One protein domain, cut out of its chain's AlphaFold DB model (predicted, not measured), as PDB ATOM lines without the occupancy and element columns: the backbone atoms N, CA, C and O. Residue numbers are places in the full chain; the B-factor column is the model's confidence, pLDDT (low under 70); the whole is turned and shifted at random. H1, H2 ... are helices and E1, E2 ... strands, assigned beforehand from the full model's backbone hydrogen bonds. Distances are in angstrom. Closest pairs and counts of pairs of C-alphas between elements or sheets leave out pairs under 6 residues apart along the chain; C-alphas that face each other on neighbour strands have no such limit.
ATOM      1  N   ALA A  34     166.543 180.408 231.863       93.19
ATOM      2  CA  ALA A  34     165.328 179.963 231.193       93.19
ATOM      3  C   ALA A  34     165.586 179.878 229.677       93.19
ATOM      4  O   ALA A  34     166.452 180.610 229.188       93.19
ATOM      5  N   PRO A  35     164.878 179.035 228.910       93.06
ATOM      6  CA  PRO A  35     165.192 178.822 227.503       93.06
ATOM      7  C   PRO A  35     164.971 180.090 226.678       93.06
ATOM      8  O   PRO A  35     163.863 180.633 226.639       93.06
ATOM      9  N   ALA A  36     166.011 180.555 225.980       93.06
ATOM     10  CA  ALA A  36     165.911 181.720 225.101       93.06
ATOM     11  C   ALA A  36     164.947 181.493 223.926       93.06
ATOM     12  O   ALA A  36     164.386 182.452 223.393       93.06
ATOM     13  N   GLU A  37     164.739 180.237 223.532       89.75
ATOM     14  CA  GLU A  37     163.834 179.853 222.448       89.75
ATOM     15  C   GLU A  37     162.445 179.425 222.923       89.75
ATOM     16  O   GLU A  37     161.653 178.932 222.118       89.75
ATOM     17  N   LYS A  38     162.134 179.664 224.203       89.00
ATOM     18  CA  LYS A  38     160.970 179.115 224.905       89.00
ATOM     19  C   LYS A  38     161.015 177.583 224.994       89.00
ATOM     20  O   LYS A  38     161.862 176.923 224.396       89.00
ATOM     21  N   VAL A  39     160.115 177.008 225.787       87.88
ATOM     22  CA  VAL A  39     159.981 175.553 225.916       87.88
ATOM     23  C   VAL A  39     159.522 174.972 224.577       87.88
ATOM     24  O   VAL A  39     158.373 175.147 224.180       87.88
ATOM     25  N   LYS A  40     160.445 174.306 223.877       86.56
ATOM     26  CA  LYS A  40     160.200 173.618 222.595       86.56
ATOM     27  C   LYS A  40     160.330 172.103 222.696       86.56
ATOM     28  O   LYS A  40     159.639 171.377 221.990       86.56
ATOM     29  N   PHE A  41     161.211 171.638 223.576       88.50
ATOM     30  CA  PHE A  41     161.576 170.233 223.716       88.50
ATOM     31  C   PHE A  41     161.455 169.816 225.177       88.50
ATOM     32  O   PHE A  41     161.743 170.606 226.076       88.50
ATOM     33  N   SER A  42     161.039 168.574 225.419       87.19
ATOM     34  CA  SER A  42     160.889 168.052 226.785       87.19
ATOM     35  C   SER A  42     162.225 167.571 227.351       87.19
ATOM     36  O   SER A  42     162.538 167.771 228.525       87.19
ATOM     37  N   SER A  43     163.033 166.938 226.501       90.56
ATOM     38  CA  SER A  43     164.294 166.314 226.885       90.56
ATOM     39  C   SER A  43     165.235 166.144 225.693       90.56
ATOM     40  O   SER A  43     164.823 166.248 224.532       90.56
ATOM     41  N   ALA A  44     166.496 165.850 225.997       92.44
ATOM     42  CA  ALA A  44     167.500 165.433 225.040       92.44
ATOM     43  C   ALA A  44     168.103 164.078 225.415       92.44
ATOM     44  O   ALA A  44     168.530 163.878 226.555       92.44
ATOM     45  N   ASN A  45     168.207 163.180 224.438       93.31
ATOM     46  CA  ASN A  45     169.124 162.048 224.528       93.31
ATOM     47  C   ASN A  45     170.526 162.552 224.201       93.31
ATOM     48  O   ASN A  45     170.742 163.156 223.151       93.31
ATOM     49  N   VAL A  46     171.483 162.311 225.082       93.19
ATOM     50  CA  VAL A  46     172.844 162.808 224.916       93.19
ATOM     51  C   VAL A  46     173.734 161.663 224.491       93.19
ATOM     52  O   VAL A  46     173.802 160.635 225.163       93.19
ATOM     53  N   PHE A  47     174.458 161.859 223.402       91.69
ATOM     54  CA  PHE A  47     175.468 160.943 222.909       91.69
ATOM     55  C   PHE A  47     176.816 161.636 222.997       91.69
ATOM     56  O   PHE A  47     177.009 162.720 222.456       91.69
ATOM     57  N   LEU A  48     177.763 161.012 223.684       90.25
ATOM     58  CA  LEU A  48     179.137 161.483 223.757       90.25
ATOM     59  C   LEU A  48     180.006 160.529 222.944       90.25
ATOM     60  O   LEU A  48     179.883 159.310 223.063       90.25
ATOM     61  N   SER A  49     180.869 161.067 222.094       89.44
ATOM     62  CA  SER A  49     181.787 160.262 221.294       89.44
ATOM     63  C   SER A  49     183.075 161.016 221.003       89.44
ATOM     64  O   SER A  49     183.152 162.240 221.126       89.44
ATOM     65  N   THR A  50     184.118 160.291 220.605       86.06
ATOM     66  CA  THR A  50     185.322 160.950 220.100       86.06
ATOM     67  C   THR A  50     185.090 161.550 218.718       86.06
ATOM     68  O   THR A  50     184.496 160.897 217.857       86.06
ATOM     69  N   ASP A  51     185.644 162.732 218.457       81.06
ATOM     70  CA  ASP A  51     185.539 163.399 217.159       81.06
ATOM     71  C   ASP A  51     186.413 162.726 216.085       81.06
ATOM     72  O   ASP A  51     187.532 163.162 215.790       81.06
ATOM     73  N   LYS A  52     185.893 161.644 215.490       77.38
ATOM     74  CA  LYS A  52     186.570 160.890 214.422       77.38
ATOM     75  C   LYS A  52     186.879 161.766 213.212       77.38
ATOM     76  O   LYS A  52     187.971 161.663 212.664       77.38
ATOM     77  N   ALA A  53     185.966 162.663 212.836       70.44
ATOM     78  CA  ALA A  53     186.162 163.559 211.699       70.44
ATOM     79  C   ALA A  53     187.341 164.514 211.942       70.44
ATOM     80  O   ALA A  53     188.228 164.645 211.096       70.44
ATOM     81  N   LEU A  54     187.425 165.126 213.129       68.81
ATOM     82  CA  LEU A  54     188.568 165.969 213.493       68.81
ATOM     83  C   LEU A  54     189.864 165.158 213.627       68.81
ATOM     84  O   LEU A  54     190.937 165.632 213.243       68.81
ATOM     85  N   GLN A  55     189.782 163.940 214.156       69.62
ATOM     86  CA  GLN A  55     190.915 163.025 214.268       69.62
ATOM     87  C   GLN A  55     191.472 162.639 212.887       69.62
ATOM     88  O   GLN A  55     192.687 162.704 212.671       69.62
ATOM     89  N   GLU A  56     190.607 162.284 211.938       66.19
ATOM     90  CA  GLU A  56     190.955 161.965 210.550       66.19
ATOM     91  C   GLU A  56     191.510 163.186 209.821       66.19
ATOM     92  O   GLU A  56     192.602 163.101 209.261       66.19
ATOM     93  N   ALA A  57     190.863 164.346 209.940       64.88
ATOM     94  CA  ALA A  57     191.357 165.597 209.369       64.88
ATOM     95  C   ALA A  57     192.765 165.942 209.887       64.88
ATOM     96  O   ALA A  57     193.662 166.307 209.118       64.88
ATOM     97  N   LYS A  58     193.022 165.757 211.189       66.56
ATOM     98  CA  LYS A  58     194.364 165.919 211.774       66.56
ATOM     99  C   LYS A  58     195.357 164.881 211.260       66.56
ATOM    100  O   LYS A  58     196.531 165.214 211.049       66.56
ATOM    101  N   ARG A  59     194.921 163.638 211.049       65.12
ATOM    102  CA  ARG A  59     195.742 162.548 210.505       65.12
ATOM    103  C   ARG A  59     196.136 162.826 209.061       65.12
ATOM    104  O   ARG A  59     197.312 162.695 208.732       65.12
ATOM    105  N   GLU A  60     195.197 163.225 208.218       60.91
ATOM    106  CA  GLU A  60     195.432 163.595 206.822       60.91
ATOM    107  C   GLU A  60     196.339 164.813 206.714       60.91
ATOM    108  O   GLU A  60     197.335 164.771 205.996       60.91
ATOM    109  N   THR A  61     196.088 165.844 207.521       60.06
ATOM    110  CA  THR A  61     196.946 167.035 207.597       60.06
ATOM    111  C   THR A  61     198.369 166.662 208.018       60.06
ATOM    112  O   THR A  61     199.351 167.155 207.461       60.06
ATOM    113  N   SER A  62     198.516 165.738 208.968       59.94
ATOM    114  CA  SER A  62     199.826 165.243 209.401       59.94
ATOM    115  C   SER A  62     200.507 164.399 208.321       59.94
ATOM    116  O   SER A  62     201.680 164.631 208.036       59.94
ATOM    117  N   LYS A  63     199.787 163.488 207.655       61.84
ATOM    118  CA  LYS A  63     200.298 162.697 206.519       61.84
ATOM    119  C   LYS A  63     200.729 163.590 205.355       61.84
ATOM    120  O   LYS A  63     201.813 163.385 204.817       61.84
ATOM    121  N   ALA A  64     199.937 164.605 205.016       56.88
ATOM    122  CA  ALA A  64     200.237 165.584 203.976       56.88
ATOM    123  C   ALA A  64     201.484 166.418 204.307       56.88
ATOM    124  O   ALA A  64     202.282 166.725 203.426       56.88
ATOM    125  N   LYS A  65     201.720 166.753 205.581       53.19
ATOM    126  CA  LYS A  65     202.985 167.382 205.993       53.19
ATOM    127  C   LYS A  65     204.167 166.431 205.916       53.19
ATOM    128  O   LYS A  65     205.234 166.851 205.485       53.19
ATOM    129  N   VAL A  66     203.995 165.182 206.346       55.44
ATOM    130  CA  VAL A  66     205.047 164.156 206.306       55.44
ATOM    131  C   VAL A  66     205.446 163.856 204.857       55.44
ATOM    132  O   VAL A  66     206.637 163.748 204.572       55.44
ATOM    133  N   SER A  67     204.486 163.813 203.929       54.00
ATOM    134  CA  SER A  67     204.754 163.650 202.496       54.00
ATOM    135  C   SER A  67     205.376 164.905 201.868       54.00
ATOM    136  O   SER A  67     206.329 164.788 201.100       54.00
ATOM    137  N   LYS A  68     204.927 166.112 202.245       51.97
ATOM    138  CA  LYS A  68     205.468 167.393 201.742       51.97
ATOM    139  C   LYS A  68     206.873 167.725 202.269       51.97
ATOM    140  O   LYS A  68     207.616 168.438 201.603       51.97
ATOM    141  N   PHE A  69     207.258 167.199 203.434       47.59
ATOM    142  CA  PHE A  69     208.593 167.350 204.041       47.59
ATOM    143  C   PHE A  69     209.485 166.101 203.899       47.59
ATOM    144  O   PHE A  69     210.459 165.957 204.641       47.59
ATOM    145  N   GLY A  70     209.164 165.207 202.958       42.88
ATOM    146  CA  GLY A  70     209.764 163.880 202.809       42.88
ATOM    147  C   GLY A  70     211.275 163.779 203.080       42.88
ATOM    148  O   GLY A  70     212.085 164.581 202.616       42.88
ATOM    149  N   SER A  71     211.653 162.726 203.811       42.75
ATOM    150  CA  SER A  71     213.011 162.192 204.061       42.75
ATOM    151  C   SER A  71     214.088 163.089 204.704       42.75
ATOM    152  O   SER A  71     215.049 162.547 205.242       42.75
ATOM    153  N   LYS A  72     213.958 164.424 204.741       44.41
ATOM    154  CA  LYS A  72     215.031 165.320 205.239       44.41
ATOM    155  C   LYS A  72     215.015 165.629 206.744       44.41
ATOM    156  O   LYS A  72     215.959 166.237 207.236       44.41
ATOM    157  N   LEU A  73     213.987 165.217 207.492       42.47
ATOM    158  CA  LEU A  73     213.842 165.503 208.932       42.47
ATOM    159  C   LEU A  73     213.380 164.267 209.728       42.47
ATOM    160  O   LEU A  73     212.345 164.299 210.395       42.47
ATOM    161  N   GLY A  74     214.143 163.169 209.664       47.44
ATOM    162  CA  GLY A  74     213.788 161.863 210.250       47.44
ATOM    163  C   GLY A  74     213.239 161.900 211.689       47.44
ATOM    164  O   GLY A  74     212.234 161.252 211.972       47.44
ATOM    165  N   GLY A  75     213.806 162.722 212.581       47.28
ATOM    166  CA  GLY A  75     213.322 162.857 213.966       47.28
ATOM    167  C   GLY A  75     211.996 163.620 214.120       47.28
ATOM    168  O   GLY A  75     211.215 163.330 215.023       47.28
ATOM    169  N   PHE A  76     211.698 164.560 213.218       38.81
ATOM    170  CA  PHE A  76     210.475 165.372 213.266       38.81
ATOM    171  C   PHE A  76     209.264 164.607 212.704       38.81
ATOM    172  O   PHE A  76     208.153 164.728 213.220       38.81
ATOM    173  N   GLY A  77     209.492 163.764 211.689       43.09
ATOM    174  CA  GLY A  77     208.485 162.836 211.164       43.09
ATOM    175  C   GLY A  77     208.063 161.782 212.194       43.09
ATOM    176  O   GLY A  77     206.869 161.534 212.354       43.09
ATOM    177  N   ALA A  78     209.020 161.233 212.952       45.00
ATOM    178  CA  ALA A  78     208.754 160.277 214.030       45.00
ATOM    179  C   ALA A  78     208.008 160.911 215.221       45.00
ATOM    180  O   ALA A  78     207.073 160.310 215.748       45.00
ATOM    181  N   ALA A  79     208.354 162.145 215.609       45.97
ATOM    182  CA  ALA A  79     207.660 162.872 216.677       45.97
ATOM    183  C   ALA A  79     206.200 163.213 216.313       45.97
ATOM    184  O   ALA A  79     205.307 163.075 217.147       45.97
ATOM    185  N   MET A  80     205.936 163.601 215.058       43.09
ATOM    186  CA  MET A  80     204.573 163.853 214.571       43.09
ATOM    187  C   MET A  80     203.745 162.569 214.437       43.09
ATOM    188  O   MET A  80     202.581 162.563 214.828       43.09
ATOM    189  N   ALA A  81     204.334 161.473 213.945       47.91
ATOM    190  CA  ALA A  81     203.668 160.170 213.925       47.91
ATOM    191  C   ALA A  81     203.353 159.667 215.349       47.91
ATOM    192  O   ALA A  81     202.260 159.164 215.593       47.91
ATOM    193  N   GLY A  82     204.264 159.879 216.306       51.75
ATOM    194  CA  GLY A  82     204.066 159.538 217.718       51.75
ATOM    195  C   GLY A  82     202.982 160.368 218.418       51.75
ATOM    196  O   GLY A  82     202.227 159.819 219.213       51.75
ATOM    197  N   ALA A  83     202.857 161.663 218.110       52.44
ATOM    198  CA  ALA A  83     201.781 162.506 218.642       52.44
ATOM    199  C   ALA A  83     200.401 162.085 218.108       52.44
ATOM    200  O   ALA A  83     199.452 162.003 218.879       52.44
ATOM    201  N   VAL A  84     200.304 161.753 216.814       51.38
ATOM    202  CA  VAL A  84     199.060 161.260 216.198       51.38
ATOM    203  C   VAL A  84     198.679 159.879 216.737       51.38
ATOM    204  O   VAL A  84     197.515 159.677 217.066       51.38
ATOM    205  N   ASN A  85     199.640 158.959 216.899       55.50
ATOM    206  CA  ASN A  85     199.379 157.652 217.511       55.50
ATOM    207  C   ASN A  85     198.913 157.793 218.967       55.50
ATOM    208  O   ASN A  85     197.898 157.212 219.319       55.50
ATOM    209  N   LYS A  86     199.533 158.670 219.773       60.25
ATOM    210  CA  LYS A  86     199.061 158.959 221.141       60.25
ATOM    211  C   LYS A  86     197.640 159.529 221.188       60.25
ATOM    212  O   LYS A  86     196.892 159.200 222.099       60.25
ATOM    213  N   THR A  87     197.249 160.387 220.244       57.00
ATOM    214  CA  THR A  87     195.862 160.883 220.157       57.00
ATOM    215  C   THR A  87     194.885 159.777 219.736       57.00
ATOM    216  O   THR A  87     193.739 159.789 220.176       57.00
ATOM    217  N   ILE A  88     195.321 158.811 218.918       60.44
ATOM    218  CA  ILE A  88     194.521 157.637 218.531       60.44
ATOM    219  C   ILE A  88     194.333 156.680 219.710       60.44
ATOM    220  O   ILE A  88     193.197 156.289 219.974       60.44
ATOM    221  N   ASP A  89     195.403 156.374 220.440       63.97
ATOM    222  CA  ASP A  89     195.354 155.518 221.630       63.97
ATOM    223  C   ASP A  89     194.430 156.143 222.691       63.97
ATOM    224  O   ASP A  89     193.505 155.493 223.175       63.97
ATOM    225  N   LYS A  90     194.552 157.460 222.921       69.44
ATOM    226  CA  LYS A  90     193.631 158.221 223.781       69.44
ATOM    227  C   LYS A  90     192.179 158.166 223.312       69.44
ATOM    228  O   LYS A  90     191.283 158.045 224.135       69.44
ATOM    229  N   ALA A  91     191.912 158.273 222.010       71.94
ATOM    230  CA  ALA A  91     190.543 158.216 221.500       71.94
ATOM    231  C   ALA A  91     189.905 156.833 221.734       71.94
ATOM    232  O   ALA A  91     188.725 156.744 222.070       71.94
ATOM    233  N   ALA A  92     190.673 155.750 221.599       73.75
ATOM    234  CA  ALA A  92     190.194 154.408 221.923       73.75
ATOM    235  C   ALA A  92     189.881 154.263 223.425       73.75
ATOM    236  O   ALA A  92     188.831 153.728 223.777       73.75
ATOM    237  N   GLU A  93     190.736 154.797 224.301       76.31
ATOM    238  CA  GLU A  93     190.511 154.798 225.753       76.31
ATOM    239  C   GLU A  93     189.299 155.653 226.161       76.31
ATOM    240  O   GLU A  93     188.495 155.217 226.986       76.31
ATOM    241  N   ILE A  94     189.113 156.834 225.552       76.19
ATOM    242  CA  ILE A  94     187.929 157.684 225.768       76.19
ATOM    243  C   ILE A  94     186.666 156.940 225.341       76.19
ATOM    244  O   ILE A  94     185.719 156.884 226.117       76.19
ATOM    245  N   ASN A  95     186.646 156.330 224.151       79.56
ATOM    246  CA  ASN A  95     185.480 155.565 223.704       79.56
ATOM    247  C   ASN A  95     185.182 154.390 224.639       79.56
ATOM    248  O   ASN A  95     184.034 154.218 225.016       79.56
ATOM    249  N   LYS A  96     186.201 153.649 225.095       80.12
ATOM    250  CA  LYS A  96     186.022 152.563 226.073       80.12
ATOM    251  C   LYS A  96     185.417 153.066 227.387       80.12
ATOM    252  O   LYS A  96     184.564 152.394 227.960       80.12
ATOM    253  N   MET A  97     185.847 154.236 227.865       79.56
ATOM    254  CA  MET A  97     185.301 154.856 229.073       79.56
ATOM    255  C   MET A  97     183.855 155.327 228.874       79.56
ATOM    256  O   MET A  97     183.026 155.067 229.739       79.56
ATOM    257  N   ILE A  98     183.544 155.955 227.738       76.06
ATOM    258  CA  ILE A  98     182.177 156.357 227.385       76.06
ATOM    259  C   ILE A  98     181.279 155.119 227.253       76.06
ATOM    260  O   ILE A  98     180.184 155.099 227.803       76.06
ATOM    261  N   ASP A  99     181.726 154.075 226.555       78.38
ATOM    262  CA  ASP A  99     180.951 152.850 226.337       78.38
ATOM    263  C   ASP A  99     180.634 152.126 227.652       78.38
ATOM    264  O   ASP A  99     179.569 151.533 227.778       78.38
ATOM    265  N   ALA A 100     181.510 152.229 228.655       79.00
ATOM    266  CA  ALA A 100     181.279 151.664 229.984       79.00
ATOM    267  C   ALA A 100     180.174 152.376 230.790       79.00
ATOM    268  O   ALA A 100     179.729 151.836 231.802       79.00
ATOM    269  N   ILE A 101     179.763 153.581 230.382       78.19
ATOM    270  CA  ILE A 101     178.760 154.397 231.086       78.19
ATOM    271  C   ILE A 101     177.532 154.718 230.232       78.19
ATOM    272  O   ILE A 101     176.651 155.434 230.696       78.19
ATOM    273  N   LYS A 102     177.453 154.175 229.013       80.69
ATOM    274  CA  LYS A 102     176.231 154.233 228.211       80.69
ATOM    275  C   LYS A 102     175.148 153.342 228.806       80.69
ATOM    276  O   LYS A 102     175.438 152.293 229.382       80.69
ATOM    277  N   ASP A 103     173.900 153.747 228.623       81.19
ATOM    278  CA  ASP A 103     172.754 152.893 228.911       81.19
ATOM    279  C   ASP A 103     172.481 151.875 227.787       81.19
ATOM    280  O   ASP A 103     173.190 151.810 226.780       81.19
ATOM    281  N   GLU A 104     171.441 151.060 227.965       82.50
ATOM    282  CA  GLU A 104     171.041 150.011 227.016       82.50
ATOM    283  C   GLU A 104     170.634 150.555 225.634       82.50
ATOM    284  O   GLU A 104     170.709 149.835 224.639       82.50
ATOM    285  N   GLU A 105     170.253 151.833 225.549       81.25
ATOM    286  CA  GLU A 105     169.924 152.531 224.300       81.25
ATOM    287  C   GLU A 105     171.160 153.209 223.673       81.25
ATOM    288  O   GLU A 105     171.058 153.899 222.656       81.25
ATOM    289  N   GLY A 106     172.346 153.019 224.260       81.25
ATOM    290  CA  GLY A 106     173.599 153.626 223.815       81.25
ATOM    291  C   GLY A 106     173.726 155.110 224.166       81.25
ATOM    292  O   GLY A 106     174.644 155.773 223.665       81.25
ATOM    293  N   ARG A 107     172.833 155.643 225.007       85.62
ATOM    294  CA  ARG A 107     172.847 157.044 225.440       85.62
ATOM    295  C   ARG A 107     173.874 157.225 226.542       85.62
ATOM    296  O   ARG A 107     173.990 156.401 227.441       85.62
ATOM    297  N   PHE A 108     174.596 158.334 226.481       86.56
ATOM    298  CA  PHE A 108     175.503 158.757 227.542       86.56
ATOM    299  C   PHE A 108     174.744 159.365 228.726       86.56
ATOM    300  O   PHE A 108     175.094 159.118 229.873       86.56
ATOM    301  N   ALA A 109     173.720 160.176 228.451       89.12
ATOM    302  CA  ALA A 109     172.869 160.787 229.467       89.12
ATOM    303  C   ALA A 109     171.496 161.137 228.882       89.12
ATOM    304  O   ALA A 109     171.317 161.185 227.662       89.12
ATOM    305  N   VAL A 110     170.540 161.443 229.757       87.94
ATOM    306  CA  VAL A 110     169.272 162.076 229.383       87.94
ATOM    307  C   VAL A 110     169.183 163.408 230.107       87.94
ATOM    308  O   VAL A 110     169.271 163.467 231.334       87.94
ATOM    309  N   TRP A 111     169.017 164.485 229.348       90.62
ATOM    310  CA  TRP A 111     168.790 165.813 229.900       90.62
ATOM    311  C   TRP A 111     167.311 166.150 229.846       90.62
ATOM    312  O   TRP A 111     166.714 166.131 228.775       90.62
ATOM    313  N   ASN A 112     166.728 166.509 230.984       88.50
ATOM    314  CA  ASN A 112     165.380 167.061 231.026       88.50
ATOM    315  C   ASN A 112     165.484 168.578 230.911       88.50
ATOM    316  O   ASN A 112     166.075 169.224 231.774       88.50
ATOM    317  N   PHE A 113     164.935 169.144 229.838       90.50
ATOM    318  CA  PHE A 113     164.977 170.590 229.627       90.50
ATOM    319  C   PHE A 113     164.033 171.336 230.556       90.50
ATOM    320  O   PHE A 113     164.276 172.499 230.869       90.50
ATOM    321  N   VAL A 114     162.974 170.669 231.008       88.94
ATOM    322  CA  VAL A 114     162.082 171.200 232.027       88.94
ATOM    323  C   VAL A 114     162.249 170.362 233.296       88.94
ATOM    324  O   VAL A 114     161.895 169.181 233.289       88.94
ATOM    325  N   PRO A 115     162.846 170.917 234.364       86.56
ATOM    326  CA  PRO A 115     163.017 170.213 235.626       86.56
ATOM    327  C   PRO A 115     161.662 169.955 236.291       86.56
ATOM    328  O   PRO A 115     160.692 170.668 236.047       86.56
ATOM    329  N   ALA A 116     161.608 168.950 237.170       83.00
ATOM    330  CA  ALA A 116     160.363 168.470 237.782       83.00
ATOM    331  C   ALA A 116     159.596 169.544 238.577       83.00
ATOM    332  O   ALA A 116     158.381 169.461 238.708       83.00
ATOM    333  N   TYR A 117     160.293 170.568 239.076       86.38
ATOM    334  CA  TYR A 117     159.686 171.689 239.791       86.38
ATOM    335  C   TYR A 117     159.125 172.783 238.866       86.38
ATOM    336  O   TYR A 117     158.679 173.818 239.357       86.38
ATOM    337  N   ILE A 118     159.146 172.608 237.540       89.75
ATOM    338  CA  ILE A 118     158.504 173.529 236.595       89.75
ATOM    339  C   ILE A 118     157.332 172.825 235.922       89.75
ATOM    340  O   ILE A 118     157.510 171.848 235.196       89.75
ATOM    341  N   LYS A 119     156.128 173.356 236.134       88.00
ATOM    342  CA  LYS A 119     154.905 172.857 235.504       88.00
ATOM    343  C   LYS A 119     154.724 173.512 234.135       88.00
ATOM    344  O   LYS A 119     154.872 174.721 233.968       88.00
ATOM    345  N   TYR A 120     154.409 172.707 233.133       85.56
ATOM    346  CA  TYR A 120     154.177 173.157 231.765       85.56
ATOM    347  C   TYR A 120     153.151 172.247 231.097       85.56
ATOM    348  O   TYR A 120     152.956 171.104 231.515       85.56
ATOM    349  N   ASP A 121     152.487 172.743 230.053       80.25
ATOM    350  CA  ASP A 121     151.556 171.921 229.285       80.25
ATOM    351  C   ASP A 121     152.327 170.908 228.428       80.25
ATOM    352  O   ASP A 121     152.857 171.238 227.363       80.25
ATOM    353  N   MET A 122     152.363 169.654 228.877       66.94
ATOM    354  CA  MET A 122     153.010 168.559 228.152       66.94
ATOM    355  C   MET A 122     152.389 168.305 226.772       66.94
ATOM    356  O   MET A 122     153.065 167.789 225.882       66.94
ATOM    357  N   ASN A 123     151.131 168.697 226.538       66.56
ATOM    358  CA  ASN A 123     150.505 168.532 225.225       66.56
ATOM    359  C   ASN A 123     151.088 169.484 224.175       66.56
ATOM    360  O   ASN A 123     151.004 169.188 222.978       66.56
ATOM    361  N   SER A 124     151.706 170.581 224.620       64.12
ATOM    362  CA  SER A 124     152.360 171.573 223.766       64.12
ATOM    363  C   SER A 124     153.813 171.220 223.408       64.12
ATOM    364  O   SER A 124     154.384 171.837 222.512       64.12
ATOM    365  N   VAL A 125     154.406 170.200 224.050       65.12
ATOM    366  CA  VAL A 125     155.837 169.867 223.943       65.12
ATOM    367  C   VAL A 125     156.019 168.360 223.753       65.12
ATOM    368  O   VAL A 125     156.086 167.599 224.716       65.12
ATOM    369  N   LYS A 126     156.096 167.901 222.500       57.97
ATOM    370  CA  LYS A 126     156.112 166.455 222.193       57.97
ATOM    371  C   LYS A 126     157.467 165.897 221.778       57.97
ATOM    372  O   LYS A 126     157.657 164.684 221.825       57.97
ATOM    373  N   GLU A 127     158.409 166.744 221.379       77.62
ATOM    374  CA  GLU A 127     159.626 166.271 220.725       77.62
ATOM    375  C   GLU A 127     160.797 166.148 221.700       77.62
ATOM    376  O   GLU A 127     161.083 167.040 222.505       77.62
ATOM    377  N   LYS A 128     161.468 164.995 221.615       86.94
ATOM    378  CA  LYS A 128     162.800 164.776 222.171       86.94
ATOM    379  C   LYS A 128     163.819 165.050 221.075       86.94
ATOM    380  O   LYS A 128     163.603 164.658 219.928       86.94
ATOM    381  N   VAL A 129     164.925 165.678 221.440       93.19
ATOM    382  CA  VAL A 129     166.061 165.904 220.534       93.19
ATOM    383  C   VAL A 129     167.215 164.985 220.898       93.19
ATOM    384  O   VAL A 129     167.256 164.419 221.993       93.19
ATOM    385  N   ASN A 130     168.174 164.847 219.997       94.94
ATOM    386  CA  ASN A 130     169.451 164.222 220.301       94.94
ATOM    387  C   ASN A 130     170.520 165.310 220.380       94.94
ATOM    388  O   ASN A 130     170.564 166.199 219.535       94.94
ATOM    389  N   VAL A 131     171.375 165.244 221.394       96.00
ATOM    390  CA  VAL A 131     172.562 166.091 221.515       96.00
ATOM    391  C   VAL A 131     173.770 165.200 221.319       96.00
ATOM    392  O   VAL A 131     174.064 164.346 222.153       96.00
ATOM    393  N   GLU A 132     174.486 165.405 220.225       94.69
ATOM    394  CA  GLU A 132     175.695 164.657 219.914       94.69
ATOM    395  C   GLU A 132     176.907 165.529 220.218       94.69
ATOM    396  O   GLU A 132     177.126 166.564 219.590       94.69
ATOM    397  N   ILE A 133     177.686 165.113 221.211       94.06
ATOM    398  CA  ILE A 133     178.885 165.793 221.683       94.06
ATOM    399  C   ILE A 133     180.098 165.039 221.158       94.06
ATOM    400  O   ILE A 133     180.290 163.851 221.438       94.06
ATOM    401  N   PHE A 134     180.950 165.753 220.434       89.25
ATOM    402  CA  PHE A 134     182.179 165.220 219.873       89.25
ATOM    403  C   PHE A 134     183.371 165.830 220.600       89.25
ATOM    404  O   PHE A 134     183.586 167.045 220.558       89.25
ATOM    405  N   VAL A 135     184.156 164.979 221.262       89.56
ATOM    406  CA  VAL A 135     185.336 165.393 222.029       89.56
ATOM    407  C   VAL A 135     186.626 164.844 221.438       89.56
ATOM    408  O   VAL A 135     186.688 163.721 220.944       89.56
ATOM    409  N   LEU A 136     187.699 165.622 221.518       83.00
ATOM    410  CA  LEU A 136     189.044 165.142 221.215       83.00
ATOM    411  C   LEU A 136     190.022 165.724 222.232       83.00
ATOM    412  O   LEU A 136     190.338 166.913 222.176       83.00
ATOM    413  N   SER A 137     190.488 164.900 223.172       82.94
ATOM    414  CA  SER A 137     191.444 165.353 224.185       82.94
ATOM    415  C   SER A 137     192.779 165.745 223.559       82.94
ATOM    416  O   SER A 137     193.335 165.039 222.712       82.94
ATOM    417  N   GLU A 138     193.318 166.872 224.010       74.94
ATOM    418  CA  GLU A 138     194.594 167.418 223.564       74.94
ATOM    419  C   GLU A 138     195.579 167.455 224.728       74.94
ATOM    420  O   GLU A 138     195.202 167.531 225.897       74.94
ATOM    421  N   THR A 139     196.875 167.471 224.422       75.12
ATOM    422  CA  THR A 139     197.868 167.797 225.446       75.12
ATOM    423  C   THR A 139     197.653 169.243 225.910       75.12
ATOM    424  O   THR A 139     197.692 170.140 225.059       75.12
ATOM    425  N   PRO A 140     197.469 169.498 227.221       74.44
ATOM    426  CA  PRO A 140     197.335 170.852 227.741       74.44
ATOM    427  C   PRO A 140     198.553 171.692 227.376       74.44
ATOM    428  O   PRO A 140     199.698 171.253 227.516       74.44
ATOM    429  N   LYS A 141     198.305 172.906 226.895       65.38
ATOM    430  CA  LYS A 141     199.351 173.849 226.510       65.38
ATOM    431  C   LYS A 141     199.217 175.127 227.315       65.38
ATOM    432  O   LYS A 141     198.117 175.586 227.597       65.38
ATOM    433  N   THR A 142     200.355 175.720 227.642       58.84
ATOM    434  CA  THR A 142     200.430 177.083 228.152       58.84
ATOM    435  C   THR A 142     199.925 178.069 227.097       58.84
ATOM    436  O   THR A 142     199.849 177.750 225.909       58.84
ATOM    437  N   GLU A 143     199.675 179.313 227.507       51.66
ATOM    438  CA  GLU A 143     199.303 180.415 226.603       51.66
ATOM    439  C   GLU A 143     200.304 180.629 225.449       51.66
ATOM    440  O   GLU A 143     199.951 181.181 224.411       51.66
ATOM    441  N   MET A 144     201.554 180.173 225.605       49.56
ATOM    442  CA  MET A 144     202.607 180.249 224.584       49.56
ATOM    443  C   MET A 144     202.689 178.997 223.693       49.56
ATOM    444  O   MET A 144     203.588 178.889 222.859       49.56
ATOM    445  N   GLY A 145     201.784 178.030 223.865       50.59
ATOM    446  CA  GLY A 145     201.715 176.805 223.068       50.59
ATOM    447  C   GLY A 145     202.695 175.700 223.481       50.59
ATOM    448  O   GLY A 145     202.755 174.673 222.803       50.59
ATOM    449  N   THR A 146     203.451 175.879 224.568       56.12
ATOM    450  CA  THR A 146     204.297 174.819 225.152       56.12
ATOM    451  C   THR A 146     203.466 173.890 226.024       56.12
ATOM    452  O   THR A 146     202.491 174.339 226.612       56.12
ATOM    453  N   GLU A 147     203.833 172.614 226.141       67.62
ATOM    454  CA  GLU A 147     203.108 171.680 227.013       67.62
ATOM    455  C   GLU A 147     203.108 172.166 228.468       67.62
ATOM    456  O   GLU A 147     204.146 172.558 229.017       67.62
ATOM    457  N   GLU A 148     201.931 172.172 229.086       75.00
ATOM    458  CA  GLU A 148     201.786 172.558 230.480       75.00
ATOM    459  C   GLU A 148     202.210 171.404 231.397       75.00
ATOM    460  O   GLU A 148     201.832 170.249 231.202       75.00
ATOM    461  N   ARG A 149     203.034 171.708 232.407       76.44
ATOM    462  CA  ARG A 149     203.529 170.688 233.337       76.44
ATOM    463  C   ARG A 149     202.425 170.259 234.297       76.44
ATOM    464  O   ARG A 149     201.782 171.100 234.922       76.44
ATOM    465  N   MET A 150     202.276 168.947 234.465       82.69
ATOM    466  CA  MET A 150     201.380 168.369 235.467       82.69
ATOM    467  C   MET A 150     201.855 168.717 236.891       82.69
ATOM    468  O   MET A 150     203.066 168.808 237.126       82.69
ATOM    469  N   PRO A 151     200.931 168.928 237.848       83.19
ATOM    470  CA  PRO A 151     201.288 169.321 239.208       83.19
ATOM    471  C   PRO A 151     202.065 168.206 239.922       83.19
ATOM    472  O   PRO A 151     201.794 167.021 239.730       83.19
ATOM    473  N   THR A 152     203.019 168.581 240.775       81.62
ATOM    474  CA  THR A 152     203.815 167.641 241.592       81.62
ATOM    475  C   THR A 152     203.481 167.706 243.082       81.62
ATOM    476  O   THR A 152     203.767 166.762 243.813       81.62
ATOM    477  N   THR A 153     202.841 168.783 243.540       81.19
ATOM    478  CA  THR A 153     202.494 169.019 244.948       81.19
ATOM    479  C   THR A 153     201.011 169.332 245.101       81.19
ATOM    480  O   THR A 153     200.469 170.125 244.326       81.19
ATOM    481  N   ALA A 154     200.376 168.742 246.114       85.69
ATOM    482  CA  ALA A 154     199.019 169.089 246.522       85.69
ATOM    483  C   ALA A 154     198.993 170.383 247.354       85.69
ATOM    484  O   ALA A 154     200.004 170.780 247.940       85.69
ATOM    485  N   ASP A 155     197.831 171.030 247.423       82.94
ATOM    486  CA  ASP A 155     197.572 172.083 248.403       82.94
ATOM    487  C   ASP A 155     197.366 171.517 249.823       82.94
ATOM    488  O   ASP A 155     197.434 170.309 250.056       82.94
ATOM    489  N   LYS A 156     197.124 172.405 250.796       86.94
ATOM    490  CA  LYS A 156     196.970 172.039 252.216       86.94
ATOM    491  C   LYS A 156     195.818 171.063 252.481       86.94
ATOM    492  O   LYS A 156     195.830 170.393 253.505       86.94
ATOM    493  N   GLU A 157     194.837 170.992 251.585       82.50
ATOM    494  CA  GLU A 157     193.660 170.128 251.708       82.50
ATOM    495  C   GLU A 157     193.790 168.839 250.876       82.50
ATOM    496  O   GLU A 157     192.852 168.034 250.817       82.50
ATOM    497  N   GLY A 158     194.951 168.625 250.247       82.12
ATOM    498  CA  GLY A 158     195.261 167.444 249.446       82.12
ATOM    499  C   GLY A 158     194.821 167.532 247.983       82.12
ATOM    500  O   GLY A 158     194.811 166.507 247.306       82.12
ATOM    501  N   TYR A 159     194.450 168.710 247.467       84.88
ATOM    502  CA  TYR A 159     194.053 168.865 246.063       84.88
ATOM    503  C   TYR A 159     195.236 169.194 245.150       84.88
ATOM    504  O   TYR A 159     196.042 170.078 245.437       84.88
ATOM    505  N   TYR A 160     195.273 168.559 243.981       85.31
ATOM    506  CA  TYR A 160     196.173 168.894 242.880       85.31
ATOM    507  C   TYR A 160     195.454 169.758 241.845       85.31
ATOM    508  O   TYR A 160     194.325 169.457 241.459       85.31
ATOM    509  N   LEU A 161     196.109 170.818 241.367       85.88
ATOM    510  CA  LEU A 161     195.595 171.678 240.299       85.88
ATOM    511  C   LEU A 161     196.021 171.119 238.932       85.88
ATOM    512  O   LEU A 161     197.117 171.408 238.455       85.88
ATOM    513  N   VAL A 162     195.172 170.287 238.335       85.00
ATOM    514  CA  VAL A 162     195.471 169.545 237.103       85.00
ATOM    515  C   VAL A 162     195.075 170.372 235.873       85.00
ATOM    516  O   VAL A 162     193.911 170.772 235.782       85.00
ATOM    517  N   PRO A 163     196.001 170.646 234.933       87.38
ATOM    518  CA  PRO A 163     195.668 171.262 233.651       87.38
ATOM    519  C   PRO A 163     194.977 170.255 232.722       87.38
ATOM    520  O   PRO A 163     195.280 169.061 232.762       87.38
ATOM    521  N   TRP A 164     194.065 170.726 231.876       86.69
ATOM    522  CA  TRP A 164     193.303 169.909 230.924       86.69
ATOM    523  C   TRP A 164     193.025 170.680 229.630       86.69
ATOM    524  O   TRP A 164     193.003 171.915 229.622       86.69
ATOM    525  N   SER A 165     192.830 169.956 228.525       83.06
ATOM    526  CA  SER A 165     192.502 170.545 227.226       83.06
ATOM    527  C   SER A 165     191.757 169.559 226.327       83.06
ATOM    528  O   SER A 165     192.143 168.399 226.210       83.06
ATOM    529  N   VAL A 166     190.681 170.019 225.695       84.38
ATOM    530  CA  VAL A 166     189.772 169.194 224.895       84.38
ATOM    531  C   VAL A 166     189.194 170.025 223.752       84.38
ATOM    532  O   VAL A 166     188.742 171.150 223.959       84.38
ATOM    533  N   ASN A 167     189.227 169.503 222.527       79.62
ATOM    534  CA  ASN A 167     188.396 170.039 221.453       79.62
ATOM    535  C   ASN A 167     186.963 169.564 221.654       79.62
ATOM    536  O   ASN A 167     186.755 168.378 221.901       79.62
ATOM    537  N   CYS A 168     186.004 170.473 221.522       86.44
ATOM    538  CA  CYS A 168     184.593 170.161 221.661       86.44
ATOM    539  C   CYS A 168     183.790 170.815 220.536       86.44
ATOM    540  O   CYS A 168     183.897 172.019 220.298       86.44
ATOM    541  N   ARG A 169     182.956 170.020 219.875       86.06
ATOM    542  CA  ARG A 169     181.853 170.496 219.038       86.06
ATOM    543  C   ARG A 169     180.621 169.662 219.340       86.06
ATOM    544  O   ARG A 169     180.746 168.532 219.817       86.06
ATOM    545  N   TYR A 170     179.451 170.204 219.062       93.69
ATOM    546  CA  TYR A 170     178.207 169.495 219.292       93.69
ATOM    547  C   TYR A 170     177.156 169.876 218.263       93.69
ATOM    548  O   TYR A 170     177.195 170.962 217.684       93.69
ATOM    549  N   GLN A 171     176.203 168.976 218.069       94.44
ATOM    550  CA  GLN A 171     175.004 169.246 217.291       94.44
ATOM    551  C   GLN A 171     173.766 168.768 218.037       94.44
ATOM    552  O   GLN A 171     173.819 167.822 218.824       94.44
ATOM    553  N   VAL A 172     172.658 169.449 217.786       94.69
ATOM    554  CA  VAL A 172     171.326 169.116 218.270       94.69
ATOM    555  C   VAL A 172     170.497 168.717 217.062       94.69
ATOM    556  O   VAL A 172     170.346 169.510 216.128       94.69
ATOM    557  N   THR A 173     169.969 167.499 217.068       94.06
ATOM    558  CA  THR A 173     169.154 166.961 215.976       94.06
ATOM    559  C   THR A 173     167.753 166.598 216.448       94.06
ATOM    560  O   THR A 173     167.539 166.250 217.611       94.06
ATOM    561  N   SER A 174     166.777 166.686 215.549       89.44
ATOM    562  CA  SER A 174     165.427 166.181 215.798       89.44
ATOM    563  C   SER A 174     165.419 164.651 215.914       89.44
ATOM    564  O   SER A 174     166.399 163.973 215.587       89.44
ATOM    565  N   ALA A 175     164.287 164.074 216.324       81.94
ATOM    566  CA  ALA A 175     164.100 162.621 216.318       81.94
ATOM    567  C   ALA A 175     164.253 162.001 214.911       81.94
ATOM    568  O   ALA A 175     164.597 160.829 214.787       81.94
ATOM    569  N   GLN A 176     164.021 162.788 213.856       83.69
ATOM    570  CA  GLN A 176     164.164 162.400 212.452       83.69
ATOM    571  C   GLN A 176     165.596 162.593 211.919       83.69
ATOM    572  O   GLN A 176     165.874 162.220 210.780       83.69
ATOM    573  N   GLY A 177     166.505 163.149 212.728       83.44
ATOM    574  CA  GLY A 177     167.905 163.370 212.362       83.44
ATOM    575  C   GLY A 177     168.182 164.700 211.655       83.44
ATOM    576  O   GLY A 177     169.279 164.889 211.134       83.44
ATOM    577  N   GLU A 178     167.227 165.631 211.633       90.44
ATOM    578  CA  GLU A 178     167.450 166.970 211.077       90.44
ATOM    579  C   GLU A 178     168.266 167.819 212.052       90.44
ATOM    580  O   GLU A 178     167.944 167.880 213.237       90.44
ATOM    581  N   VAL A 179     169.315 168.490 211.569       90.50
ATOM    582  CA  VAL A 179     170.135 169.386 212.398       90.50
ATOM    583  C   VAL A 179     169.342 170.649 212.715       90.50
ATOM    584  O   VAL A 179     169.056 171.458 211.836       90.50
ATOM    585  N   ILE A 180     169.013 170.818 213.994       90.69
ATOM    586  CA  ILE A 180     168.342 172.004 214.538       90.69
ATOM    587  C   ILE A 180     169.384 173.080 214.844       90.69
ATOM    588  O   ILE A 180     169.161 174.267 214.610       90.69
ATOM    589  N   TYR A 181     170.523 172.656 215.389       88.56
ATOM    590  CA  TYR A 181     171.582 173.538 215.848       88.56
ATOM    591  C   TYR A 181     172.931 172.814 215.806       88.56
ATOM    592  O   TYR A 181     173.014 171.641 216.158       88.56
ATOM    593  N   GLU A 182     173.995 173.509 215.423       88.94
ATOM    594  CA  GLU A 182     175.369 173.007 215.487       88.94
ATOM    595  C   GLU A 182     176.286 174.136 215.950       88.94
ATOM    596  O   GLU A 182     176.170 175.269 215.474       88.94
ATOM    597  N   ASP A 183     177.209 173.823 216.856       84.06
ATOM    598  CA  ASP A 183     178.250 174.761 217.258       84.06
ATOM    599  C   ASP A 183     179.583 174.059 217.537       84.06
ATOM    600  O   ASP A 183     179.671 172.899 217.960       84.06
ATOM    601  N   ASN A 184     180.658 174.795 217.285       79.38
ATOM    602  CA  ASN A 184     182.024 174.357 217.485       79.38
ATOM    603  C   ASN A 184     182.690 175.248 218.531       79.38
ATOM    604  O   ASN A 184     183.217 176.321 218.230       79.38
ATOM    605  N   LEU A 185     182.722 174.743 219.763       79.19
ATOM    606  CA  LEU A 185     183.360 175.406 220.898       79.19
ATOM    607  C   LEU A 185     184.889 175.472 220.750       79.19
ATOM    608  O   LEU A 185     185.555 176.232 221.457       79.19
ATOM    609  N   GLY A 186     185.454 174.699 219.820       69.00
ATOM    610  CA  GLY A 186     186.877 174.639 219.550       69.00
ATOM    611  C   GLY A 186     187.652 174.044 220.720       69.00
ATOM    612  O   GLY A 186     187.183 173.140 221.413       69.00
ATOM    613  N   LEU A 187     188.873 174.541 220.927       72.31
ATOM    614  CA  LEU A 187     189.732 174.089 222.014       72.31
ATOM    615  C   LEU A 187     189.316 174.745 223.333       72.31
ATOM    616  O   LEU A 187     189.572 175.929 223.549       72.31
ATOM    617  N   VAL A 188     188.756 173.950 224.236       77.25
ATOM    618  CA  VAL A 188     188.475 174.340 225.616       77.25
ATOM    619  C   VAL A 188     189.624 173.852 226.499       77.25
ATOM    620  O   VAL A 188     190.108 172.728 226.357       77.25
ATOM    621  N   SER A 189     190.110 174.696 227.402       79.00
ATOM    622  CA  SER A 189     191.215 174.347 228.300       79.00
ATOM    623  C   SER A 189     191.094 175.059 229.633       79.00
ATOM    624  O   SER A 189     190.567 176.170 229.701       79.00
ATOM    625  N   GLY A 190     191.651 174.465 230.681       80.25
ATOM    626  CA  GLY A 190     191.627 175.062 232.006       80.25
ATOM    627  C   GLY A 190     192.441 174.282 233.022       80.25
ATOM    628  O   GLY A 190     193.252 173.418 232.685       80.25
ATOM    629  N   LYS A 191     192.222 174.613 234.295       84.25
ATOM    630  CA  LYS A 191     192.822 173.921 235.437       84.25
ATOM    631  C   LYS A 191     191.751 173.591 236.458       84.25
ATOM    632  O   LYS A 191     190.999 174.478 236.858       84.25
ATOM    633  N   THR A 192     191.733 172.351 236.929       84.12
ATOM    634  CA  THR A 192     190.736 171.878 237.896       84.12
ATOM    635  C   THR A 192     191.426 171.263 239.102       84.12
ATOM    636  O   THR A 192     192.373 170.489 238.971       84.12
ATOM    637  N   LYS A 193     190.960 171.626 240.301       85.69
ATOM    638  CA  LYS A 193     191.425 171.017 241.548       85.69
ATOM    639  C   LYS A 193     190.809 169.629 241.717       85.69
ATOM    640  O   LYS A 193     189.593 169.493 241.642       85.69
ATOM    641  N   THR A 194     191.626 168.615 241.989       81.69
ATOM    642  CA  THR A 194     191.156 167.241 242.221       81.69
ATOM    643  C   THR A 194     192.046 166.481 243.203       81.69
ATOM    644  O   THR A 194     193.259 166.686 243.241       81.69
ATOM    645  N   LYS A 195     191.442 165.583 243.989       83.62
ATOM    646  CA  LYS A 195     192.154 164.603 244.829       83.62
ATOM    647  C   LYS A 195     192.458 163.296 244.091       83.62
ATOM    648  O   LYS A 195     193.229 162.490 244.589       83.62
ATOM    649  N   LYS A 196     191.856 163.079 242.914       80.69
ATOM    650  CA  LYS A 196     191.989 161.831 242.140       80.69
ATOM    651  C   LYS A 196     193.349 161.693 241.443       80.69
ATOM    652  O   LYS A 196     193.698 160.615 240.984       80.69
ATOM    653  N   TYR A 197     194.114 162.780 241.338       79.81
ATOM    654  CA  TYR A 197     195.408 162.774 240.663       79.81
ATOM    655  C   TYR A 197     196.531 162.303 241.589       79.81
ATOM    656  O   TYR A 197     196.713 162.847 242.676       79.81
ATOM    657  N   THR A 198     197.324 161.344 241.106       76.50
ATOM    658  CA  THR A 198     198.545 160.875 241.768       76.50
ATOM    659  C   THR A 198     199.756 161.295 240.927       76.50
ATOM    660  O   THR A 198     199.842 160.886 239.767       76.50
ATOM    661  N   PRO A 199     200.687 162.116 241.449       76.69
ATOM    662  CA  PRO A 199     201.880 162.503 240.706       76.69
ATOM    663  C   PRO A 199     202.788 161.292 240.469       76.69
ATOM    664  O   PRO A 199     202.936 160.433 241.337       76.69
ATOM    665  N   ALA A 200     203.435 161.245 239.302       67.81
ATOM    666  CA  ALA A 200     204.454 160.240 239.026       67.81
ATOM    667  C   ALA A 200     205.585 160.329 240.068       67.81
ATOM    668  O   ALA A 200     206.009 161.429 240.439       67.81
ATOM    669  N   SER A 218     193.832 159.240 231.538       79.00
ATOM    670  CA  SER A 218     194.491 160.202 232.418       79.00
ATOM    671  C   SER A 218     193.452 161.102 233.103       79.00
ATOM    672  O   SER A 218     192.500 161.559 232.473       79.00
ATOM    673  N   VAL A 219     193.667 161.443 234.380       83.44
ATOM    674  CA  VAL A 219     192.779 162.358 235.133       83.44
ATOM    675  C   VAL A 219     192.594 163.705 234.413       83.44
ATOM    676  O   VAL A 219     191.546 164.332 234.530       83.44
ATOM    677  N   SER A 220     193.595 164.158 233.649       85.12
ATOM    678  CA  SER A 220     193.499 165.367 232.819       85.12
ATOM    679  C   SER A 220     192.468 165.209 231.700       85.12
ATOM    680  O   SER A 220     191.635 166.095 231.507       85.12
ATOM    681  N   ASP A 221     192.493 164.069 231.005       84.62
ATOM    682  CA  ASP A 221     191.561 163.771 229.922       84.62
ATOM    683  C   ASP A 221     190.131 163.576 230.479       84.62
ATOM    684  O   ASP A 221     189.183 164.090 229.890       84.62
ATOM    685  N   GLU A 222     189.965 162.944 231.652       84.06
ATOM    686  CA  GLU A 222     188.649 162.766 232.300       84.06
ATOM    687  C   GLU A 222     188.028 164.111 232.682       84.06
ATOM    688  O   GLU A 222     186.846 164.364 232.434       84.06
ATOM    689  N   ILE A 223     188.838 164.995 233.276       85.50
ATOM    690  CA  ILE A 223     188.417 166.358 233.605       85.50
ATOM    691  C   ILE A 223     188.043 167.104 232.324       85.50
ATOM    692  O   ILE A 223     187.003 167.754 232.302       85.50
ATOM    693  N   GLY A 224     188.856 167.002 231.268       87.25
ATOM    694  CA  GLY A 224     188.583 167.648 229.985       87.25
ATOM    695  C   GLY A 224     187.233 167.230 229.406       87.25
ATOM    696  O   GLY A 224     186.401 168.088 229.119       87.25
ATOM    697  N   VAL A 225     186.974 165.925 229.307       87.69
ATOM    698  CA  VAL A 225     185.693 165.392 228.810       87.69
ATOM    699  C   VAL A 225     184.512 165.881 229.659       87.69
ATOM    700  O   VAL A 225     183.513 166.337 229.107       87.69
ATOM    701  N   ASN A 226     184.640 165.867 230.988       88.00
ATOM    702  CA  ASN A 226     183.593 166.353 231.889       88.00
ATOM    703  C   ASN A 226     183.324 167.863 231.725       88.00
ATOM    704  O   ASN A 226     182.179 168.303 231.662       88.00
ATOM    705  N   GLU A 227     184.369 168.684 231.619       86.81
ATOM    706  CA  GLU A 227     184.206 170.129 231.425       86.81
ATOM    707  C   GLU A 227     183.635 170.466 230.037       86.81
ATOM    708  O   GLU A 227     182.831 171.393 229.926       86.81
ATOM    709  N   ALA A 228     183.960 169.687 228.996       89.50
ATOM    710  CA  ALA A 228     183.306 169.787 227.691       89.50
ATOM    711  C   ALA A 228     181.810 169.456 227.780       89.50
ATOM    712  O   ALA A 228     180.989 170.249 227.322       89.50
ATOM    713  N   TYR A 229     181.457 168.341 228.425       91.25
ATOM    714  CA  TYR A 229     180.069 167.936 228.662       91.25
ATOM    715  C   TYR A 229     179.275 169.022 229.404       91.25
ATOM    716  O   TYR A 229     178.233 169.461 228.921       91.25
ATOM    717  N   LYS A 230     179.805 169.554 230.515       89.06
ATOM    718  CA  LYS A 230     179.178 170.660 231.264       89.06
ATOM    719  C   LYS A 230     179.038 171.933 230.439       89.06
ATOM    720  O   LYS A 230     178.055 172.659 230.601       89.06
ATOM    721  N   ARG A 231     180.027 172.247 229.592       88.44
ATOM    722  CA  ARG A 231     179.955 173.433 228.737       88.44
ATOM    723  C   ARG A 231     178.851 173.278 227.702       88.44
ATOM    724  O   ARG A 231     178.036 174.185 227.606       88.44
ATOM    725  N   VAL A 232     178.781 172.144 227.003       92.81
ATOM    726  CA  VAL A 232     177.703 171.881 226.037       92.81
ATOM    727  C   VAL A 232     176.346 171.867 226.727       92.81
ATOM    728  O   VAL A 232     175.424 172.498 226.229       92.81
ATOM    729  N   HIS A 233     176.232 171.245 227.902       92.81
ATOM    730  CA  HIS A 233     175.003 171.282 228.692       92.81
ATOM    731  C   HIS A 233     174.535 172.721 228.946       92.81
ATOM    732  O   HIS A 233     173.385 173.049 228.669       92.81
ATOM    733  N   LYS A 234     175.439 173.604 229.394       91.19
ATOM    734  CA  LYS A 234     175.129 175.028 229.580       91.19
ATOM    735  C   LYS A 234     174.671 175.694 228.283       91.19
ATOM    736  O   LYS A 234     173.666 176.391 228.313       91.19
ATOM    737  N   GLU A 235     175.391 175.503 227.179       91.81
ATOM    738  CA  GLU A 235     175.029 176.126 225.900       91.81
ATOM    739  C   GLU A 235     173.658 175.635 225.407       91.81
ATOM    740  O   GLU A 235     172.772 176.447 225.161       91.81
ATOM    741  N   VAL A 236     173.424 174.320 225.364       93.94
ATOM    742  CA  VAL A 236     172.144 173.742 224.917       93.94
ATOM    743  C   VAL A 236     170.988 174.200 225.812       93.94
ATOM    744  O   VAL A 236     169.928 174.566 225.304       93.94
ATOM    745  N   PHE A 237     171.175 174.247 227.134       93.69
ATOM    746  CA  PHE A 237     170.139 174.733 228.050       93.69
ATOM    747  C   PHE A 237     169.887 176.231 227.893       93.69
ATOM    748  O   PHE A 237     168.739 176.655 227.961       93.69
ATOM    749  N   SER A 238     170.906 177.040 227.599       92.62
ATOM    750  CA  SER A 238     170.706 178.457 227.278       92.62
ATOM    751  C   SER A 238     169.743 178.673 226.102       92.62
ATOM    752  O   SER A 238     168.991 179.651 226.109       92.62
ATOM    753  N   HIS A 239     169.684 177.737 225.152       92.25
ATOM    754  CA  HIS A 239     168.675 177.731 224.094       92.25
ATOM    755  C   HIS A 239     167.333 177.140 224.547       92.25
ATOM    756  O   HIS A 239     166.299 177.800 224.409       92.25
ATOM    757  N   PHE A 240     167.350 175.911 225.072       91.75
ATOM    758  CA  PHE A 240     166.169 175.037 225.108       91.75
ATOM    759  C   PHE A 240     165.724 174.582 226.499       91.75
ATOM    760  O   PHE A 240     164.624 174.046 226.614       91.75
ATOM    761  N   GLY A 241     166.519 174.815 227.546       92.19
ATOM    762  CA  GLY A 241     166.253 174.291 228.886       92.19
ATOM    763  C   GLY A 241     166.233 175.323 230.009       92.19
ATOM    764  O   GLY A 241     166.715 176.449 229.894       92.19
ATOM    765  N   PHE A 242     165.686 174.898 231.140       91.62
ATOM    766  CA  PHE A 242     165.818 175.573 232.420       91.62
ATOM    767  C   PHE A 242     166.937 174.940 233.233       91.62
ATOM    768  O   PHE A 242     167.069 173.720 233.269       91.62
ATOM    769  N   GLY A 243     167.720 175.752 233.931       88.81
ATOM    770  CA  GLY A 243     168.725 175.217 234.843       88.81
ATOM    771  C   GLY A 243     169.521 176.290 235.559       88.81
ATOM    772  O   GLY A 243     169.541 177.459 235.167       88.81
ATOM    773  N   GLN A 244     170.208 175.892 236.624       87.81
ATOM    774  CA  GLN A 244     171.100 176.776 237.359       87.81
ATOM    775  C   GLN A 244     172.531 176.672 236.821       87.81
ATOM    776  O   GLN A 244     173.142 175.606 236.813       87.81
ATOM    777  N   PHE A 245     173.101 177.806 236.424       87.88
ATOM    778  CA  PHE A 245     174.444 177.871 235.849       87.88
ATOM    779  C   PHE A 245     175.286 178.952 236.510       87.88
ATOM    780  O   PHE A 245     174.801 179.781 237.278       87.88
ATOM    781  N   THR A 246     176.581 178.960 236.191       87.94
ATOM    782  CA  THR A 246     177.491 180.022 236.623       87.94
ATOM    783  C   THR A 246     178.058 180.809 235.448       87.94
ATOM    784  O   THR A 246     178.340 180.250 234.381       87.94
TER     785      THR A 246
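This is residues 34 to 200 and 218 to 246 of the 743 residues of an uncharacterized protein of Labilibaculum manganireducens (UniProt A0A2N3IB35). A twisted sheet of five strands curls round one helix, H3, and a helical hairpin, H1 and H2, reaches away from the sheet, meeting it with residues 52 to 55 of H1 and 87 to 99 of H2. The long strands E4 and E5 both bend. The printed part has 196 residues, with three named helices and six named strands in the order E1 H1 H2 E2 E3 E4 E5 H3 E6; the sheet, E2 E1 E3 E4 E5, is mixed, and the class is mixed, helices and strands. The whole is only just loose, close to compact, with a radius of gyration of the C-alphas of 19.8 A and spans of 67 by 48 by 33 A.

In the sheet, E2 is residues 109 to 112, 9.9 A long, and E1 is residues 41 to 50, 25.8 A, beginning at C-alpha 41 (161.576, 170.233, 223.716). E3 is residues 127 to 137, 32.0 A; E4 is residues 160 to 173, 38.2 A; E5 is residues 179 to 194, 36.5 A. H3 is residues 219 to 240, 31.1 A. H1 is residues 52 to 68, 23.7 A, and H2 is residues 74 to 99, 37.7 A, beginning at C-alpha 74 (213.788, 161.863, 210.250). E6, residues 243 to 246, 10.2 A, ends at C-alpha 246 (177.491, 180.022, 236.623).

E3, E4 and E5 form a meander, each strand the antiparallel neighbour of the one before; N 134 and O 169 are 2.9 A apart, and N 166 and O 188 are 2.8 A apart, within hydrogen-bond range. E1 is parallel to E3, with N 47 and O 131 at 2.8 A, and antiparallel to E2, with N 44 and O 111 at 2.8 A. E4 bends by 58 degrees at residue 163 and E5 by 73 degrees at residue 191. H3 is on one face of the sheet, which gives two layers, one of strands and one of helix; its closest C-alphas to E4 are those of Trp 164 and Ser 220, 4.9 A apart. H2 runs along the strands, over E1 at 17 degrees on the local plane; its height over the sheet is 4.0 A, only just above the sheet's level. H1 only grazes the sheet. H1 and H2 form a hairpin: residues 77 to 88 of H2 touch H1 at a shallow tilt of 9 degrees, opposite ways, and the closest C-alphas are those of Val 66 and Gly 77, 6.1 A apart. H2 and H3 are near each other, while H1 and H3 are apart. E6 pairs with no named strand. In H1, H2 and H3 every O i to N i+4 pair is within hydrogen-bond range.

The two C-alphas farthest apart, those of Lys 72 and Asp 121, are 68.2 A apart. Residues 201 to 217 are not printed, and C-alphas 200 and 218 are 12.0 A apart across the cut. The links E2 to E3 and E3 to E4 are long. The mean pLDDT of the printed part is 77.9; 51 residues are under 70, among them residues 54 to 90.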